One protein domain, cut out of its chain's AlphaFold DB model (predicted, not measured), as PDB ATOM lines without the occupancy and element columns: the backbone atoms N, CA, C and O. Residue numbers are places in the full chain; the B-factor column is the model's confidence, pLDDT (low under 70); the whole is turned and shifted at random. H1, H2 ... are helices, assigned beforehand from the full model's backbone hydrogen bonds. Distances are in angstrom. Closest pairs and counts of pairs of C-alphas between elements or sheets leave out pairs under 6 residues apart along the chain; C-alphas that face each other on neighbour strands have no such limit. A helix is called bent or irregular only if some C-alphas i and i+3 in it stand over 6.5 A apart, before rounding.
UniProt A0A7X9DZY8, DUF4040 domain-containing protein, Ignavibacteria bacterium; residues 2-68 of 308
ATOM      1  N   THR A   2     108.493 141.683  87.031       69.81
ATOM      2  CA  THR A   2     109.476 140.813  87.720       69.81
ATOM      3  C   THR A   2     108.958 140.206  89.031       69.81
ATOM      4  O   THR A   2     109.014 138.995  89.204       69.81
ATOM      5  N   LEU A   3     108.361 141.017  89.912       69.88
ATOM      6  CA  LEU A   3     107.753 140.537  91.163       69.88
ATOM      7  C   LEU A   3     106.579 139.570  90.934       69.88
ATOM      8  O   LEU A   3     106.414 138.622  91.692       69.88
ATOM      9  N   GLY A   4     105.796 139.775  89.871       69.50
ATOM     10  CA  GLY A   4     104.718 138.858  89.497       69.50
ATOM     11  C   GLY A   4     105.267 137.527  88.988       69.50
ATOM     12  O   GLY A   4     104.872 136.476  89.474       69.50
ATOM     13  N   MET A   5     106.230 137.569  88.063       69.00
ATOM     14  CA  MET A   5     106.820 136.375  87.445       69.00
ATOM     15  C   MET A   5     107.617 135.499  88.430       69.00
ATOM     16  O   MET A   5     107.659 134.286  88.257       69.00
ATOM     17  N   PHE A   6     108.201 136.088  89.481       71.81
ATOM     18  CA  PHE A   6     108.946 135.381  90.536       71.81
ATOM     19  C   PHE A   6     108.217 135.390  91.896       71.81
ATOM     20  O   PHE A   6     108.851 135.460  92.957       71.81
ATOM     21  N   SER A   7     106.878 135.313  91.888       70.62
ATOM     22  CA  SER A   7     106.050 135.378  93.105       70.62
ATOM     23  C   SER A   7     106.401 134.302  94.139       70.62
ATOM     24  O   SER A   7     106.391 134.555  95.344       70.62
ATOM     25  N   SER A   8     106.788 133.111  93.684       68.38
ATOM     26  CA  SER A   8     107.064 131.972  94.560       68.38
ATOM     27  C   SER A   8     108.302 132.146  95.440       68.38
ATOM     28  O   SER A   8     108.327 131.621  96.548       68.38
ATOM     29  N   SER A   9     109.318 132.871  94.962       69.06
ATOM     30  CA  SER A   9     110.625 132.971  95.632       69.06
ATOM     31  C   SER A   9     110.760 134.233  96.482       69.06
ATOM     32  O   SER A   9     111.368 134.203  97.549       69.06
ATOM     33  N   ILE A  10     110.183 135.348  96.022       71.12
ATOM     34  CA  ILE A  10     110.336 136.654  96.678       71.12
ATOM     35  C   ILE A  10     109.094 136.990  97.506       71.12
ATOM     36  O   ILE A  10     109.201 137.314  98.688       71.12
ATOM     37  N   ILE A  11     107.905 136.880  96.904       75.12
ATOM     38  CA  ILE A  11     106.658 137.331  97.532       75.12
ATOM     39  C   ILE A  11     106.234 136.380  98.652       75.12
ATOM     40  O   ILE A  11     105.940 136.848  99.746       75.12
ATOM     41  N   ASN A  12     106.270 135.061  98.436       74.38
ATOM     42  CA  ASN A  12     105.877 134.104  99.479       74.38
ATOM     43  C   ASN A  12     106.737 134.222 100.745       74.38
ATOM     44  O   ASN A  12     106.217 134.102 101.849       74.38
ATOM     45  N   ASN A  13     108.039 134.490 100.609       76.38
ATOM     46  CA  ASN A  13     108.913 134.669 101.767       76.38
ATOM     47  C   ASN A  13     108.561 135.943 102.543       76.38
ATOM     48  O   ASN A  13     108.400 135.882 103.759       76.38
ATOM     49  N   LEU A  14     108.369 137.072 101.850       77.06
ATOM     50  CA  LEU A  14     107.966 138.332 102.482       77.06
ATOM     51  C   LEU A  14     106.589 138.231 103.151       77.06
ATOM     52  O   LEU A  14     106.441 138.684 104.283       77.06
ATOM     53  N   ILE A  15     105.615 137.598 102.490       78.12
ATOM     54  CA  ILE A  15     104.272 137.382 103.044       78.12
ATOM     55  C   ILE A  15     104.336 136.477 104.275       78.12
ATOM     56  O   ILE A  15     103.731 136.791 105.290       78.12
ATOM     57  N   ASN A  16     105.125 135.403 104.251       77.38
ATOM     58  CA  ASN A  16     105.263 134.531 105.418       77.38
ATOM     59  C   ASN A  16     105.865 135.264 106.632       77.38
ATOM     60  O   ASN A  16     105.466 134.996 107.766       77.38
ATOM     61  N   PHE A  17     106.811 136.190 106.417       79.44
ATOM     62  CA  PHE A  17     107.349 137.026 107.494       79.44
ATOM     63  C   PHE A  17     106.314 138.029 108.025       79.44
ATOM     64  O   PHE A  17     106.208 138.196 109.240       79.44
ATOM     65  N   THR A  18     105.523 138.671 107.157       79.81
ATOM     66  CA  THR A  18     104.477 139.612 107.597       79.81
ATOM     67  C   THR A  18     103.285 138.909 108.248       79.81
ATOM     68  O   THR A  18     102.760 139.418 109.235       79.81
ATOM     69  N   GLU A  19     102.892 137.722 107.780       80.62
ATOM     70  CA  GLU A  19     101.859 136.879 108.400       80.62
ATOM     71  C   GLU A  19     102.234 136.502 109.836       80.62
ATOM     72  O   GLU A  19     101.420 136.634 110.754       80.62
ATOM     73  N   LEU A  20     103.488 136.090 110.051       79.75
ATOM     74  CA  LEU A  20     104.013 135.809 111.385       79.75
ATOM     75  C   LEU A  20     104.071 137.063 112.266       79.75
ATOM     76  O   LEU A  20     103.837 136.954 113.465       79.75
ATOM     77  N   GLY A  21     104.353 138.234 111.686       80.81
ATOM     78  CA  GLY A  21     104.448 139.496 112.423       80.81
ATOM     79  C   GLY A  21     103.103 140.125 112.806       80.81
ATOM     80  O   GLY A  21     103.012 140.745 113.860       80.81
ATOM     81  N   ILE A  22     102.064 139.987 111.973       83.81
ATOM     82  CA  ILE A  22     100.755 140.637 112.181       83.81
ATOM     83  C   ILE A  22      99.732 139.670 112.791       83.81
ATOM     84  O   ILE A  22      98.997 140.045 113.700       83.81
ATOM     85  N   ILE A  23      99.658 138.434 112.284       81.12
ATOM     86  CA  ILE A  23      98.596 137.463 112.615       81.12
ATOM     87  C   ILE A  23      99.131 136.328 113.505       81.12
ATOM     88  O   ILE A  23      98.359 135.619 114.146       81.12
ATOM     89  N   THR A  24     100.455 136.176 113.619       77.62
ATOM     90  CA  THR A  24     101.121 135.151 114.451       77.62
ATOM     91  C   THR A  24     100.751 133.711 114.056       77.62
ATOM     92  O   THR A  24     100.851 132.778 114.850       77.62
ATOM     93  N   LYS A  25     100.318 133.500 112.808       75.62
ATOM     94  CA  LYS A  25     100.018 132.182 112.236       75.62
ATOM     95  C   LYS A  25     100.411 132.175 110.764       75.62
ATOM     96  O   LYS A  25     100.078 133.109 110.045       75.62
ATOM     97  N   LYS A  26     101.083 131.110 110.314       70.06
ATOM     98  CA  LYS A  26     101.335 130.887 108.882       70.06
ATOM     99  C   LYS A  26     100.040 130.444 108.216       70.06
ATOM    100  O   LYS A  26      99.526 129.370 108.534       70.06
ATOM    101  N   LEU A  27      99.517 131.267 107.317       69.38
ATOM    102  CA  LEU A  27      98.329 130.953 106.529       69.38
ATOM    103  C   LEU A  27      98.691 130.161 105.266       69.38
ATOM    104  O   LEU A  27      97.792 129.612 104.634       69.38
ATOM    105  N   ASN A  28      99.992 130.020 104.955       65.12
ATOM    106  CA  ASN A  28     100.524 129.221 103.844       65.12
ATOM    107  C   ASN A  28      99.732 129.459 102.549       65.12
ATOM    108  O   ASN A  28      99.356 128.506 101.872       65.12
ATOM    109  N   ILE A  29      99.453 130.721 102.217       66.69
ATOM    110  CA  ILE A  29      98.710 131.093 101.011       66.69
ATOM    111  C   ILE A  29      99.697 131.044  99.834       66.69
ATOM    112  O   ILE A  29     100.556 131.921  99.728       66.69
ATOM    113  N   PRO A  30      99.658 130.025  98.950       65.75
ATOM    114  CA  PRO A  30     100.643 129.927  97.888       65.75
ATOM    115  C   PRO A  30     100.307 130.939  96.789       65.75
ATOM    116  O   PRO A  30      99.344 130.751  96.052       65.75
ATOM    117  N   VAL A  31     101.120 131.986  96.624       67.06
ATOM    118  CA  VAL A  31     100.945 132.938  95.517       67.06
ATOM    119  C   VAL A  31     101.438 132.299  94.218       67.06
ATOM    120  O   VAL A  31     102.621 132.380  93.870       67.06
ATOM    121  N   LYS A  32     100.535 131.627  93.498       69.12
ATOM    122  CA  LYS A  32     100.803 131.077  92.162       69.12
ATOM    123  C   LYS A  32     100.401 132.081  91.078       69.12
ATOM    124  O   LYS A  32      99.473 132.860  91.235       69.12
ATOM    125  N   LEU A  33     101.096 132.060  89.945       66.38
ATOM    126  CA  LEU A  33     100.745 132.897  88.788       66.38
ATOM    127  C   LEU A  33      99.470 132.425  88.084       66.38
ATOM    128  O   LEU A  33      98.730 133.222  87.518       66.38
ATOM    129  N   TRP A  34      99.221 131.120  88.127       71.06
ATOM    130  CA  TRP A  34      98.091 130.478  87.483       71.06
ATOM    131  C   TRP A  34      97.411 129.556  88.488       71.06
ATOM    132  O   TRP A  34      98.013 128.593  88.964       71.06
ATOM    133  N   HIS A  35      96.163 129.878  88.821       68.00
ATOM    134  CA  HIS A  35      95.334 129.106  89.750       68.00
ATOM    135  C   HIS A  35      94.281 128.247  89.020       68.00
ATOM    136  O   HIS A  35      93.529 127.529  89.669       68.00
ATOM    137  N   GLY A  36      94.255 128.273  87.678       77.75
ATOM    138  CA  GLY A  36      93.209 127.659  86.854       77.75
ATOM    139  C   GLY A  36      92.019 128.595  86.608       77.75
ATOM    140  O   GLY A  36      92.084 129.788  86.906       77.75
ATOM    141  N   PHE A  37      90.927 128.059  86.053       78.50
ATOM    142  CA  PHE A  37      89.665 128.792  85.900       78.50
ATOM    143  C   PHE A  37      88.943 128.871  87.246       78.50
ATOM    144  O   PHE A  37      88.107 128.028  87.564       78.50
ATOM    145  N   THR A  38      89.298 129.869  88.050       84.81
ATOM    146  CA  THR A  38      88.682 130.111  89.358       84.81
ATOM    147  C   THR A  38      87.705 131.288  89.317       84.81
ATOM    148  O   THR A  38      87.706 132.093  88.377       84.81
ATOM    149  N   LEU A  39      86.859 131.403  90.347       86.50
ATOM    150  CA  LEU A  39      85.910 132.512  90.496       86.50
ATOM    151  C   LEU A  39      86.637 133.868  90.514       86.50
ATOM    152  O   LEU A  39      86.158 134.841  89.942       86.50
ATOM    153  N   GLU A  40      87.820 133.928  91.126       87.12
ATOM    154  CA  GLU A  40      88.638 135.137  91.225       87.12
ATOM    155  C   GLU A  40      89.119 135.601  89.847       87.12
ATOM    156  O   GLU A  40      89.091 136.798  89.553       87.12
ATOM    157  N   LEU A  41      89.502 134.664  88.970       86.19
ATOM    158  CA  LEU A  41      89.866 134.979  87.590       86.19
ATOM    159  C   LEU A  41      88.648 135.488  86.808       86.19
ATOM    160  O   LEU A  41      88.758 136.488  86.103       86.19
ATOM    161  N   ALA A  42      87.476 134.870  86.985       89.81
ATOM    162  CA  ALA A  42      86.235 135.343  86.371       89.81
ATOM    163  C   ALA A  42      85.856 136.766  86.835       89.81
ATOM    164  O   ALA A  42      85.539 137.615  86.004       89.81
ATOM    165  N   LEU A  43      85.955 137.062  88.136       91.12
ATOM    166  CA  LEU A  43      85.712 138.397  88.698       91.12
ATOM    167  C   LEU A  43      86.743 139.429  88.223       91.12
ATOM    168  O   LEU A  43      86.391 140.582  87.976       91.12
ATOM    169  N   SER A  44      88.005 139.031  88.051       89.88
ATOM    170  CA  SER A  44      89.046 139.899  87.496       89.88
ATOM    171  C   SER A  44      88.766 140.232  86.029       89.88
ATOM    172  O   SER A  44      88.749 141.410  85.666       89.88
ATOM    173  N   VAL A  45      88.441 139.227  85.209       92.81
ATOM    174  CA  VAL A  45      88.033 139.425  83.808       92.81
ATOM    175  C   VAL A  45      86.785 140.303  83.727       92.81
ATOM    176  O   VAL A  45      86.742 141.212  82.900       92.81
ATOM    177  N   LEU A  46      85.804 140.104  84.611       94.81
ATOM    178  CA  LEU A  46      84.599 140.930  84.694       94.81
ATOM    179  C   LEU A  46      84.929 142.377  85.083       94.81
ATOM    180  O   LEU A  46      84.401 143.302  84.476       94.81
ATOM    181  N   THR A  47      85.845 142.590  86.027       94.56
ATOM    182  CA  THR A  47      86.289 143.929  86.448       94.56
ATOM    183  C   THR A  47      87.024 144.654  85.321       94.56
ATOM    184  O   THR A  47      86.753 145.825  85.066       94.56
ATOM    185  N   VAL A  48      87.918 143.963  84.603       95.12
ATOM    186  CA  VAL A  48      88.604 144.517  83.425       95.12
ATOM    187  C   VAL A  48      87.592 144.826  82.326       95.12
ATOM    188  O   VAL A  48      87.619 145.917  81.768       95.12
ATOM    189  N   SER A  49      86.651 143.918  82.063       94.44
ATOM    190  CA  SER A  49      85.588 144.113  81.068       94.44
ATOM    191  C   SER A  49      84.699 145.311  81.408       94.44
ATOM    192  O   SER A  49      84.433 146.141  80.539       94.44
ATOM    193  N   LEU A  50      84.298 145.462  82.674       94.56
ATOM    194  CA  LEU A  50      83.559 146.628  83.162       94.56
ATOM    195  C   LEU A  50      84.390 147.911  83.056       94.56
ATOM    196  O   LEU A  50      83.866 148.938  82.634       94.56
ATOM    197  N   GLY A  51      85.682 147.864  83.382       92.50
ATOM    198  CA  GLY A  51      86.586 149.005  83.232       92.50
ATOM    199  C   GLY A  51      86.725 149.450  81.776       92.50
ATOM    200  O   GLY A  51      86.625 150.640  81.482       92.50
ATOM    201  N   VAL A  52      86.877 148.499  80.849       95.00
ATOM    202  CA  VAL A  52      86.907 148.757  79.400       95.00
ATOM    203  C   VAL A  52      85.574 149.337  78.934       95.00
ATOM    204  O   VAL A  52      85.564 150.331  78.212       95.00
ATOM    205  N   PHE A  53      84.449 148.780  79.386       93.75
ATOM    206  CA  PHE A  53      83.118 149.307  79.091       93.75
ATOM    207  C   PHE A  53      82.980 150.768  79.549       93.75
ATOM    208  O   PHE A  53      82.629 151.637  78.753       93.75
ATOM    209  N   VAL A  54      83.348 151.075  80.796       92.12
ATOM    210  CA  VAL A  54      83.331 152.450  81.322       92.12
ATOM    211  C   VAL A  54      84.257 153.369  80.519       92.12
ATOM    212  O   VAL A  54      83.886 154.505  80.234       92.12
ATOM    213  N   TYR A  55      85.431 152.891  80.103       92.00
ATOM    214  CA  TYR A  55      86.387 153.673  79.315       92.00
ATOM    215  C   TYR A  55      85.887 153.996  77.897       92.00
ATOM    216  O   TYR A  55      86.078 155.118  77.411       92.00
ATOM    217  N   LEU A  56      85.229 153.038  77.237       94.38
ATOM    218  CA  LEU A  56      84.640 153.222  75.909       94.38
ATOM    219  C   LEU A  56      83.456 154.195  75.949       94.38
ATOM    220  O   LEU A  56      83.323 155.040  75.067       94.38
ATOM    221  N   PHE A  57      82.636 154.134  77.001       92.81
ATOM    222  CA  PHE A  57      81.481 155.020  77.193       92.81
ATOM    223  C   PHE A  57      81.775 156.240  78.079       92.81
ATOM    224  O   PHE A  57      80.843 156.911  78.532       92.81
ATOM    225  N   ARG A  58      83.057 156.563  78.300       90.81
ATOM    226  CA  ARG A  58      83.490 157.565  79.285       90.81
ATOM    227  C   ARG A  58      82.825 158.921  79.108       90.81
ATOM    228  O   ARG A  58      82.441 159.514  80.098       90.81
ATOM    229  N   GLU A  59      82.631 159.404  77.883       87.81
ATOM    230  CA  GLU A  59      82.076 160.750  77.676       87.81
ATOM    231  C   GLU A  59      80.597 160.832  78.063       87.81
ATOM    232  O   GLU A  59      80.174 161.797  78.695       87.81
ATOM    233  N   LYS A  60      79.819 159.777  77.781       86.12
ATOM    234  CA  LYS A  60      78.423 159.688  78.231       86.12
ATOM    235  C   LYS A  60      78.345 159.540  79.748       86.12
ATOM    236  O   LYS A  60      77.533 160.210  80.379       86.12
ATOM    237  N   ILE A  61      79.193 158.689  80.327       85.06
ATOM    238  CA  ILE A  61      79.225 158.440  81.773       85.06
ATOM    239  C   ILE A  61      79.667 159.695  82.528       85.06
ATOM    240  O   ILE A  61      79.018 160.067  83.499       85.06
ATOM    241  N   ILE A  62      80.712 160.385  82.065       85.00
ATOM    242  CA  ILE A  62      81.181 161.644  82.649       85.00
ATOM    243  C   ILE A  62      80.076 162.692  82.559       85.00
ATOM    244  O   ILE A  62      79.755 163.253  83.594       85.00
ATOM    245  N   ASN A  63      79.420 162.886  81.408       84.06
ATOM    246  CA  ASN A  63      78.318 163.852  81.293       84.06
ATOM    247  C   ASN A  63      77.143 163.546  82.240       84.06
ATOM    248  O   ASN A  63      76.554 164.464  82.813       84.06
ATOM    249  N   ILE A  64      76.806 162.267  82.434       82.62
ATOM    250  CA  ILE A  64      75.788 161.846  83.409       82.62
ATOM    251  C   ILE A  64      76.260 162.157  84.835       82.62
ATOM    252  O   ILE A  64      75.521 162.776  85.597       82.62
ATOM    253  N   ILE A  65      77.493 161.787  85.192       79.44
ATOM    254  CA  ILE A  65      78.059 161.997  86.532       79.44
ATOM    255  C   ILE A  65      78.273 163.484  86.832       79.44
ATOM    256  O   ILE A  65      78.100 163.886  87.972       79.44
ATOM    257  N   THR A  66      78.622 164.321  85.857       74.62
ATOM    258  CA  THR A  66      78.791 165.767  86.064       74.62
ATOM    259  C   THR A  66      77.453 166.485  86.202       74.62
ATOM    260  O   THR A  66      77.369 167.459  86.945       74.62
ATOM    261  N   ASN A  67      76.401 165.999  85.531       71.19
ATOM    262  CA  ASN A  67      75.035 166.502  85.711       71.19
ATOM    263  C   ASN A  67      74.415 166.036  87.031       71.19
ATOM    264  O   ASN A  67      73.620 166.757  87.637       71.19
ATOM    265  N   ILE A  68      74.811 164.859  87.517       69.81
ATOM    266  CA  ILE A  68      74.574 164.451  88.897       69.81
ATOM    267  C   ILE A  68      75.542 165.261  89.750       69.81
ATOM    268  O   ILE A  68      76.639 164.821  90.075       69.81
TER     269      ILE A  68
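Overview. This is residues 2 to 68 of the 308 residues of the protein "DUF4040 domain-containing protein" of Ignavibacteria bacterium (UniProt A0A7X9DZY8). The model is an open, extended arch of helices with few contacts: H2 makes one leg, H3 spans across, and the shorter H4 turns off at the far end as the other leg. The small H1 sits at the start of H2, and the long link after H2 folds back beside it before reaching H3. The printed part has 67 residues with four named helices, in the order H1, H2, H3, H4, and no named strand; its class is all helix. It is extended, with a radius of gyration of the C-alphas of 18.7 A, and spans 50 by 27 by 24 A.

Arrangement. Start at H1, residues 2 to 5, and H2, residues 7 to 22: they are close but not clearly touching, the closest C-alphas being those of Leu 3 and Ile 11, 7.2 A apart. Go on to H3, residues 39 to 56, which is apart from H1 and H2. Beyond it, H4, residues 58 to 67, is close to H3 but not clearly touching; their closest C-alphas, of Val 54 and Ile 61, are 7.3 A apart, and their lines are about perpendicular at 77 degrees. H4 is apart from H1 and H2. Every O i to N i+4 pair is within hydrogen-bond range in H3 and H4, and 10 of 12 in H2; H1 is too short for such a pair.

Along the chain. Find C-alpha 2 at (109.476, 140.813, 87.720), where H1 begins; it is 5.2 A long. H2 runs 20.5 A and is neither bent nor irregular, but only just: C-alphas 9 and 12 are 6.2 A apart. From C-alpha 39 at (85.910, 132.512, 90.496), H3 runs 25.4 A. H4 runs 13.9 A to C-alpha 67 at (75.035, 166.502, 85.711).

Size, cuts and confidence. The C-alphas farthest apart are those of Lys 25 and Asn 67, 50.1 A. The printed part has no cut. Look at residues 23 to 38 for the long link from H2 to H3; the links H1 to H2 and H3 to H4 are tight. Residues 34 to 53, 55 to 61 and 63 to 68 stand free. The mean pLDDT of the printed part is 80.2; it is under 70 at residues 2 to 5, 8 to 9, 27 to 33, 35 and 68.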